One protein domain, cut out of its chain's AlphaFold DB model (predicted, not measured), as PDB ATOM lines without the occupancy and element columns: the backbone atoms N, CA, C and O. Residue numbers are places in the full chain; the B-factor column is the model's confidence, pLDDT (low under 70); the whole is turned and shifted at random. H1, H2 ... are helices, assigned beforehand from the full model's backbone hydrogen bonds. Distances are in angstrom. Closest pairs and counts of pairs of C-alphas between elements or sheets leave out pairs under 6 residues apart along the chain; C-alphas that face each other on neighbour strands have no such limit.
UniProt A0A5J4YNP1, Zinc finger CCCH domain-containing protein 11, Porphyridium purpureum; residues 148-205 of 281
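What this domain is: This is residues 148 to 205 of the 281 residues of the protein "Zinc finger CCCH domain-containing protein 11" of Porphyridium purpureum (UniProt A0A5J4YNP1). Picture a hook: one long helix, H1, makes the shaft, and beyond its last residue the chain turns through the short helix H2 and folds back to a second short helix, H3. Most of the shaft stands free, and no helix touches another. The printed part has 58 residues with three named helices, in the order H1, H2, H3, and no named strand; its class is all helix. The whole is extended and flat, with a radius of gyration of the C-alphas of 17.1 A and spans of 52 by 28 by 10 A.

How they stand to each other: Start at Pro 148 and read on into H1, residues 151 to 179; residues 150 to 156, of which 151 to 156 belong to H1, stand free, and so do residues 158 to 172 of H1. A tight link of 2 residues leads to H2, residues 182 to 187. H1 and H2 are only just apart, their closest C-alphas 8.2 A from each other. A tight link of 5 residues then leads to H3, residues 193 to 199, which is apart from both H1 and H2. In H1, H2 and H3 you will find every O i to N i+4 pair within hydrogen-bond range.

Where its parts are: Find C-alpha 151 at (57.181, -12.833, 99.461); from there H1 runs 41.0 A to C-alpha 179 at (91.896, -9.384, 121.073). H2 runs from Lys 182 to Lys 187, 8.6 A. H3 runs from Gly 193 to Phe 199, 9.8 A, and ends at C-alpha 199, (77.252, -3.922, 129.819).

The domain as a whole: The two C-alphas farthest apart, those of Pro 148 and Val 205, are 53.1 A apart. The printed part has no cut and both links between helices are tight. The mean pLDDT of the printed part is 86.6, that of H2 is 77, and no printed residue is under 70.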
ATOM      1  N   PRO A 148      62.243 -16.565  90.913       86.94
ATOM      2  CA  PRO A 148      61.238 -15.517  91.065       86.94
ATOM      3  C   PRO A 148      61.205 -15.020  92.514       86.94
ATOM      4  O   PRO A 148      61.256 -15.812  93.456       86.94
ATOM      5  N   VAL A 149      61.120 -13.702  92.693       89.06
ATOM      6  CA  VAL A 149      61.053 -13.069  94.014       89.06
ATOM      7  C   VAL A 149      59.612 -13.150  94.514       89.06
ATOM      8  O   VAL A 149      58.784 -12.305  94.187       89.06
ATOM      9  N   THR A 150      59.295 -14.202  95.267       94.06
ATOM     10  CA  THR A 150      58.034 -14.319  96.013       94.06
ATOM     11  C   THR A 150      58.217 -13.797  97.439       94.06
ATOM     12  O   THR A 150      59.336 -13.778  97.952       94.06
ATOM     13  N   LEU A 151      57.130 -13.382  98.098       93.31
ATOM     14  CA  LEU A 151      57.181 -12.833  99.461       93.31
ATOM     15  C   LEU A 151      57.788 -13.823 100.467       93.31
ATOM     16  O   LEU A 151      58.645 -13.450 101.262       93.31
ATOM     17  N   GLU A 152      57.394 -15.094 100.396       91.81
ATOM     18  CA  GLU A 152      57.915 -16.145 101.277       91.81
ATOM     19  C   GLU A 152      59.423 -16.347 101.096       91.81
ATOM     20  O   GLU A 152      60.170 -16.404 102.073       91.81
ATOM     21  N   LEU A 153      59.894 -16.388  99.845       92.00
ATOM     22  CA  LEU A 153      61.315 -16.538  99.548       92.00
ATOM     23  C   LEU A 153      62.110 -15.296  99.959       92.00
ATOM     24  O   LEU A 153      63.230 -15.419 100.456       92.00
ATOM     25  N   PHE A 154      61.541 -14.106  99.759       93.88
ATOM     26  CA  PHE A 154      62.154 -12.849 100.168       93.88
ATOM     27  C   PHE A 154      62.282 -12.752 101.691       93.88
ATOM     28  O   PHE A 154      63.355 -12.400 102.174       93.88
ATOM     29  N   ASN A 155      61.252 -13.136 102.449       94.56
ATOM     30  CA  ASN A 155      61.308 -13.172 103.912       94.56
ATOM     31  C   ASN A 155      62.320 -14.209 104.409       94.56
ATOM     32  O   ASN A 155      63.193 -13.870 105.202       94.56
ATOM     33  N   ALA A 156      62.317 -15.424 103.848       92.56
ATOM     34  CA  ALA A 156      63.330 -16.432 104.163       92.56
ATOM     35  C   ALA A 156      64.758 -15.953 103.830       92.56
ATOM     36  O   ALA A 156      65.710 -16.224 104.564       92.56
ATOM     37  N   TRP A 157      64.932 -15.203 102.735       93.56
ATOM     38  CA  TRP A 157      66.201 -14.565 102.391       93.56
ATOM     39  C   TRP A 157      66.568 -13.432 103.360       93.56
ATOM     40  O   TRP A 157      67.734 -13.360 103.753       93.56
ATOM     41  N   LYS A 158      65.607 -12.590 103.769       95.06
ATOM     42  CA  LYS A 158      65.788 -11.490 104.736       95.06
ATOM     43  C   LYS A 158      66.223 -12.053 106.085       95.06
ATOM     44  O   LYS A 158      67.225 -11.592 106.631       95.06
ATOM     45  N   ASP A 159      65.568 -13.109 106.557       95.44
ATOM     46  CA  ASP A 159      65.930 -13.813 107.788       95.44
ATOM     47  C   ASP A 159      67.309 -14.462 107.677       95.44
ATOM     48  O   ASP A 159      68.151 -14.276 108.557       95.44
ATOM     49  N   ARG A 160      67.608 -15.130 106.553       94.06
ATOM     50  CA  ARG A 160      68.944 -15.686 106.293       94.06
ATOM     51  C   ARG A 160      70.019 -14.602 106.289       94.06
ATOM     52  O   ARG A 160      71.079 -14.803 106.876       94.06
ATOM     53  N   LYS A 161      69.771 -13.455 105.651       96.31
ATOM     54  CA  LYS A 161      70.721 -12.334 105.602       96.31
ATOM     55  C   LYS A 161      70.884 -11.651 106.955       96.31
ATOM     56  O   LYS A 161      72.003 -11.286 107.311       96.31
ATOM     57  N   LYS A 162      69.804 -11.510 107.724       94.19
ATOM     58  CA  LYS A 162      69.840 -10.981 109.090       94.19
ATOM     59  C   LYS A 162      70.629 -11.910 110.008       94.19
ATOM     60  O   LYS A 162      71.510 -11.429 110.712       94.19
ATOM     61  N   ALA A 163      70.384 -13.217 109.938       95.00
ATOM     62  CA  ALA A 163      71.134 -14.222 110.686       95.00
ATOM     63  C   ALA A 163      72.615 -14.268 110.267       95.00
ATOM     64  O   ALA A 163      73.484 -14.315 111.131       95.00
ATOM     65  N   GLU A 164      72.925 -14.181 108.966       95.62
ATOM     66  CA  GLU A 164      74.302 -14.084 108.448       95.62
ATOM     67  C   GLU A 164      75.016 -12.839 108.992       95.62
ATOM     68  O   GLU A 164      76.137 -12.936 109.494       95.62
ATOM     69  N   ARG A 165      74.358 -11.671 108.939       93.75
ATOM     70  CA  ARG A 165      74.903 -10.411 109.457       93.75
ATOM     71  C   ARG A 165      75.122 -10.472 110.967       93.75
ATOM     72  O   ARG A 165      76.215 -10.147 111.412       93.75
ATOM     73  N   GLN A 166      74.137 -10.945 111.732       89.31
ATOM     74  CA  GLN A 166      74.248 -11.102 113.186       89.31
ATOM     75  C   GLN A 166      75.326 -12.119 113.575       89.31
ATOM     76  O   GLN A 166      76.066 -11.897 114.527       89.31
ATOM     77  N   ALA A 167      75.468 -13.219 112.832       93.25
ATOM     78  CA  ALA A 167      76.538 -14.185 113.057       93.25
ATOM     79  C   ALA A 167      77.917 -13.586 112.741       93.25
ATOM     80  O   ALA A 167      78.859 -13.802 113.505       93.25
ATOM     81  N   ARG A 168      78.038 -12.806 111.655       93.38
ATOM     82  CA  ARG A 168      79.274 -12.087 111.301       93.38
ATOM     83  C   ARG A 168      79.652 -11.079 112.380       93.38
ATOM     84  O   ARG A 168      80.793 -11.088 112.828       93.38
ATOM     85  N   GLU A 169      78.696 -10.271 112.816       89.94
ATOM     86  CA  GLU A 169      78.870  -9.259 113.857       89.94
ATOM     87  C   GLU A 169      79.202  -9.893 115.208       89.94
ATOM     88  O   GLU A 169      80.149  -9.475 115.865       89.94
ATOM     89  N   LYS A 170      78.513 -10.970 115.601       87.00
ATOM     90  CA  LYS A 170      78.838 -11.712 116.823       87.00
ATOM     91  C   LYS A 170      80.238 -12.317 116.755       87.00
ATOM     92  O   LYS A 170      80.988 -12.211 117.718       87.00
ATOM     93  N   ALA A 171      80.623 -12.906 115.621       91.50
ATOM     94  CA  ALA A 171      81.965 -13.454 115.436       91.50
ATOM     95  C   ALA A 171      83.045 -12.359 115.448       91.50
ATOM     96  O   ALA A 171      84.133 -12.564 115.987       91.50
ATOM     97  N   GLU A 172      82.769 -11.194 114.863       90.19
ATOM     98  CA  GLU A 172      83.648 -10.025 114.919       90.19
ATOM     99  C   GLU A 172      83.755  -9.474 116.342       90.19
ATOM    100  O   GLU A 172      84.865  -9.261 116.831       90.19
ATOM    101  N   ARG A 173      82.629  -9.348 117.048       83.50
ATOM    102  CA  ARG A 173      82.568  -8.945 118.453       83.50
ATOM    103  C   ARG A 173      83.332  -9.918 119.343       83.50
ATOM    104  O   ARG A 173      84.112  -9.482 120.179       83.50
ATOM    105  N   GLU A 174      83.201 -11.226 119.137       85.38
ATOM    106  CA  GLU A 174      83.976 -12.239 119.864       85.38
ATOM    107  C   GLU A 174      85.478 -12.147 119.563       85.38
ATOM    108  O   GLU A 174      86.297 -12.226 120.482       85.38
ATOM    109  N   LYS A 175      85.868 -11.919 118.301       90.25
ATOM    110  CA  LYS A 175      87.275 -11.674 117.933       90.25
ATOM    111  C   LYS A 175      87.808 -10.404 118.592       90.25
ATOM    112  O   LYS A 175      88.901 -10.436 119.155       90.25
ATOM    113  N   ARG A 176      87.040  -9.314 118.575       84.19
ATOM    114  CA  ARG A 176      87.380  -8.037 119.215       84.19
ATOM    115  C   ARG A 176      87.532  -8.215 120.726       84.19
ATOM    116  O   ARG A 176      88.571  -7.866 121.276       84.19
ATOM    117  N   MET A 177      86.590  -8.903 121.370       79.12
ATOM    118  CA  MET A 177      86.649  -9.244 122.797       79.12
ATOM    119  C   MET A 177      87.813 -10.183 123.147       79.12
ATOM    120  O   MET A 177      88.394 -10.083 124.231       79.12
ATOM    121  N   LYS A 178      88.204 -11.095 122.251       85.38
ATOM    122  CA  LYS A 178      89.385 -11.951 122.437       85.38
ATOM    123  C   LYS A 178      90.690 -11.167 122.288       85.38
ATOM    124  O   LYS A 178      91.623 -11.421 123.048       85.38
ATOM    125  N   ASN A 179      90.731 -10.223 121.352       85.25
ATOM    126  CA  ASN A 179      91.896  -9.384 121.073       85.25
ATOM    127  C   ASN A 179      92.072  -8.238 122.082       85.25
ATOM    128  O   ASN A 179      93.175  -7.710 122.197       85.25
ATOM    129  N   MET A 180      91.032  -7.871 122.837       81.56
ATOM    130  CA  MET A 180      91.143  -6.877 123.909       81.56
ATOM    131  C   MET A 180      92.067  -7.352 125.037       81.56
ATOM    132  O   MET A 180      91.923  -8.466 125.569       81.56
ATOM    133  N   SER A 181      92.987  -6.470 125.439       86.69
ATOM    134  CA  SER A 181      93.919  -6.721 126.537       86.69
ATOM    135  C   SER A 181      93.204  -6.748 127.898       86.69
ATOM    136  O   SER A 181      92.055  -6.329 128.042       86.69
ATOM    137  N   LYS A 182      93.877  -7.251 128.943       81.06
ATOM    138  CA  LYS A 182      93.324  -7.226 130.312       81.06
ATOM    139  C   LYS A 182      93.091  -5.801 130.821       81.06
ATOM    140  O   LYS A 182      92.125  -5.580 131.539       81.06
ATOM    141  N   VAL A 183      93.951  -4.856 130.434       78.88
ATOM    142  CA  VAL A 183      93.820  -3.439 130.809       78.88
ATOM    143  C   VAL A 183      92.608  -2.821 130.113       78.88
ATOM    144  O   VAL A 183      91.816  -2.146 130.762       78.88
ATOM    145  N   ASP A 184      92.413  -3.144 128.835       80.62
ATOM    146  CA  ASP A 184      91.269  -2.705 128.026       80.62
ATOM    147  C   ASP A 184      89.942  -3.252 128.558       80.62
ATOM    148  O   ASP A 184      88.962  -2.524 128.675       80.62
ATOM    149  N   LYS A 185      89.918  -4.524 128.973       72.94
ATOM    150  CA  LYS A 185      88.742  -5.143 129.610       72.94
ATOM    151  C   LYS A 185      88.412  -4.533 130.966       72.94
ATOM    152  O   LYS A 185      87.244  -4.442 131.315       72.94
ATOM    153  N   GLN A 186      89.428  -4.140 131.730       73.38
ATOM    154  CA  GLN A 186      89.240  -3.588 133.069       73.38
ATOM    155  C   GLN A 186      88.855  -2.104 133.045       73.38
ATOM    156  O   GLN A 186      88.143  -1.652 133.934       73.38
ATOM    157  N   LYS A 187      89.319  -1.349 132.044       77.12
ATOM    158  CA  LYS A 187      89.037   0.087 131.897       77.12
ATOM    159  C   LYS A 187      87.956   0.405 130.858       77.12
ATOM    160  O   LYS A 187      87.735   1.573 130.573       77.12
ATOM    161  N   GLY A 188      87.340  -0.607 130.242       74.31
ATOM    162  CA  GLY A 188      86.410  -0.420 129.119       74.31
ATOM    163  C   GLY A 188      87.067   0.140 127.846       74.31
ATOM    164  O   GLY A 188      86.366   0.484 126.899       74.31
ATOM    165  N   GLY A 189      88.402   0.220 127.805       73.31
ATOM    166  CA  GLY A 189      89.188   0.785 126.709       73.31
ATOM    167  C   GLY A 189      89.140  -0.107 125.476       73.31
ATOM    168  O   GLY A 189      90.025  -0.917 125.256       73.31
ATOM    169  N   GLY A 190      88.078  -0.015 124.687       74.31
ATOM    170  CA  GLY A 190      87.896  -0.853 123.504       74.31
ATOM    171  C   GLY A 190      86.465  -1.304 123.268       74.31
ATOM    172  O   GLY A 190      86.223  -1.890 122.218       74.31
ATOM    173  N   LEU A 191      85.535  -1.012 124.180       83.12
ATOM    174  CA  LEU A 191      84.090  -1.071 123.940       83.12
ATOM    175  C   LEU A 191      83.615   0.305 123.459       83.12
ATOM    176  O   LEU A 191      84.179   1.327 123.855       83.12
ATOM    177  N   THR A 192      82.613   0.352 122.583       86.88
ATOM    178  CA  THR A 192      81.956   1.635 122.275       86.88
ATOM    179  C   THR A 192      81.178   2.117 123.507       86.88
ATOM    180  O   THR A 192      80.802   1.305 124.350       86.88
ATOM    181  N   GLY A 193      80.914   3.423 123.638       83.25
ATOM    182  CA  GLY A 193      80.139   3.948 124.775       83.25
ATOM    183  C   GLY A 193      78.765   3.279 124.920       83.25
ATOM    184  O   GLY A 193      78.349   2.973 126.031       83.25
ATOM    185  N   MET A 194      78.122   2.940 123.797       84.38
ATOM    186  CA  MET A 194      76.863   2.188 123.777       84.38
ATOM    187  C   MET A 194      77.036   0.747 124.281       84.38
ATOM    188  O   MET A 194      76.232   0.273 125.074       84.38
ATOM    189  N   GLU A 195      78.122   0.065 123.901       84.94
ATOM    190  CA  GLU A 195      78.441  -1.271 124.427       84.94
ATOM    191  C   GLU A 195      78.779  -1.244 125.927       84.94
ATOM    192  O   GLU A 195      78.466  -2.191 126.649       84.94
ATOM    193  N   LEU A 196      79.428  -0.175 126.395       84.94
ATOM    194  CA  LEU A 196      79.763   0.013 127.804       84.94
ATOM    195  C   LEU A 196      78.503   0.290 128.637       84.94
ATOM    196  O   LEU A 196      78.366  -0.268 129.728       84.94
ATOM    197  N   PHE A 197      77.566   1.069 128.088       85.56
ATOM    198  CA  PHE A 197      76.250   1.319 128.672       85.56
ATOM    199  C   PHE A 197      75.411   0.040 128.751       85.56
ATOM    200  O   PHE A 197      74.900  -0.287 129.815       85.56
ATOM    201  N   GLU A 198      75.329  -0.755 127.680       85.12
ATOM    202  CA  GLU A 198      74.632  -2.053 127.709       85.12
ATOM    203  C   GLU A 198      75.233  -3.033 128.726       85.12
ATOM    204  O   GLU A 198      74.501  -3.791 129.362       85.12
ATOM    205  N   PHE A 199      76.561  -3.035 128.884       82.62
ATOM    206  CA  PHE A 199      77.252  -3.922 129.819       82.62
ATOM    207  C   PHE A 199      77.026  -3.529 131.285       82.62
ATOM    208  O   PHE A 199      76.937  -4.409 132.143       82.62
ATOM    209  N   ASN A 200      76.942  -2.229 131.585       81.19
ATOM    210  CA  ASN A 200      76.699  -1.742 132.938       81.19
ATOM    211  C   ASN A 200      75.939  -0.407 132.939       81.19
ATOM    212  O   ASN A 200      76.527   0.639 133.199       81.19
ATOM    213  N   GLN A 201      74.624  -0.454 132.708       87.25
ATOM    214  CA  GLN A 201      73.764   0.742 132.716       87.25
ATOM    215  C   GLN A 201      73.825   1.476 134.062       87.25
ATOM    216  O   GLN A 201      73.834   2.699 134.108       87.25
ATOM    217  N   SER A 202      73.938   0.732 135.166       85.31
ATOM    218  CA  SER A 202      73.973   1.290 136.522       85.31
ATOM    219  C   SER A 202      75.246   2.064 136.874       85.31
ATOM    220  O   SER A 202      75.259   2.748 137.889       85.31
ATOM    221  N   ALA A 203      76.316   1.953 136.082       82.38
ATOM    222  CA  ALA A 203      77.527   2.753 136.281       82.38
ATOM    223  C   ALA A 203      77.457   4.137 135.609       82.38
ATOM    224  O   ALA A 203      78.363   4.937 135.811       82.38
ATOM    225  N   PHE A 204      76.408   4.408 134.826       81.38
ATOM    226  CA  PHE A 204      76.152   5.692 134.165       81.38
ATOM    227  C   PHE A 204      75.046   6.459 134.896       81.38
ATOM    228  O   PHE A 204      74.044   6.847 134.301       81.38
ATOM    229  N   VAL A 205      75.210   6.605 136.208       81.81
ATOM    230  CA  VAL A 205      74.383   7.482 137.036       81.81
ATOM    231  C   VAL A 205      75.261   8.664 137.417       81.81
ATOM    232  O   VAL A 205      76.382   8.449 137.878       81.81
TER     233      VAL A 205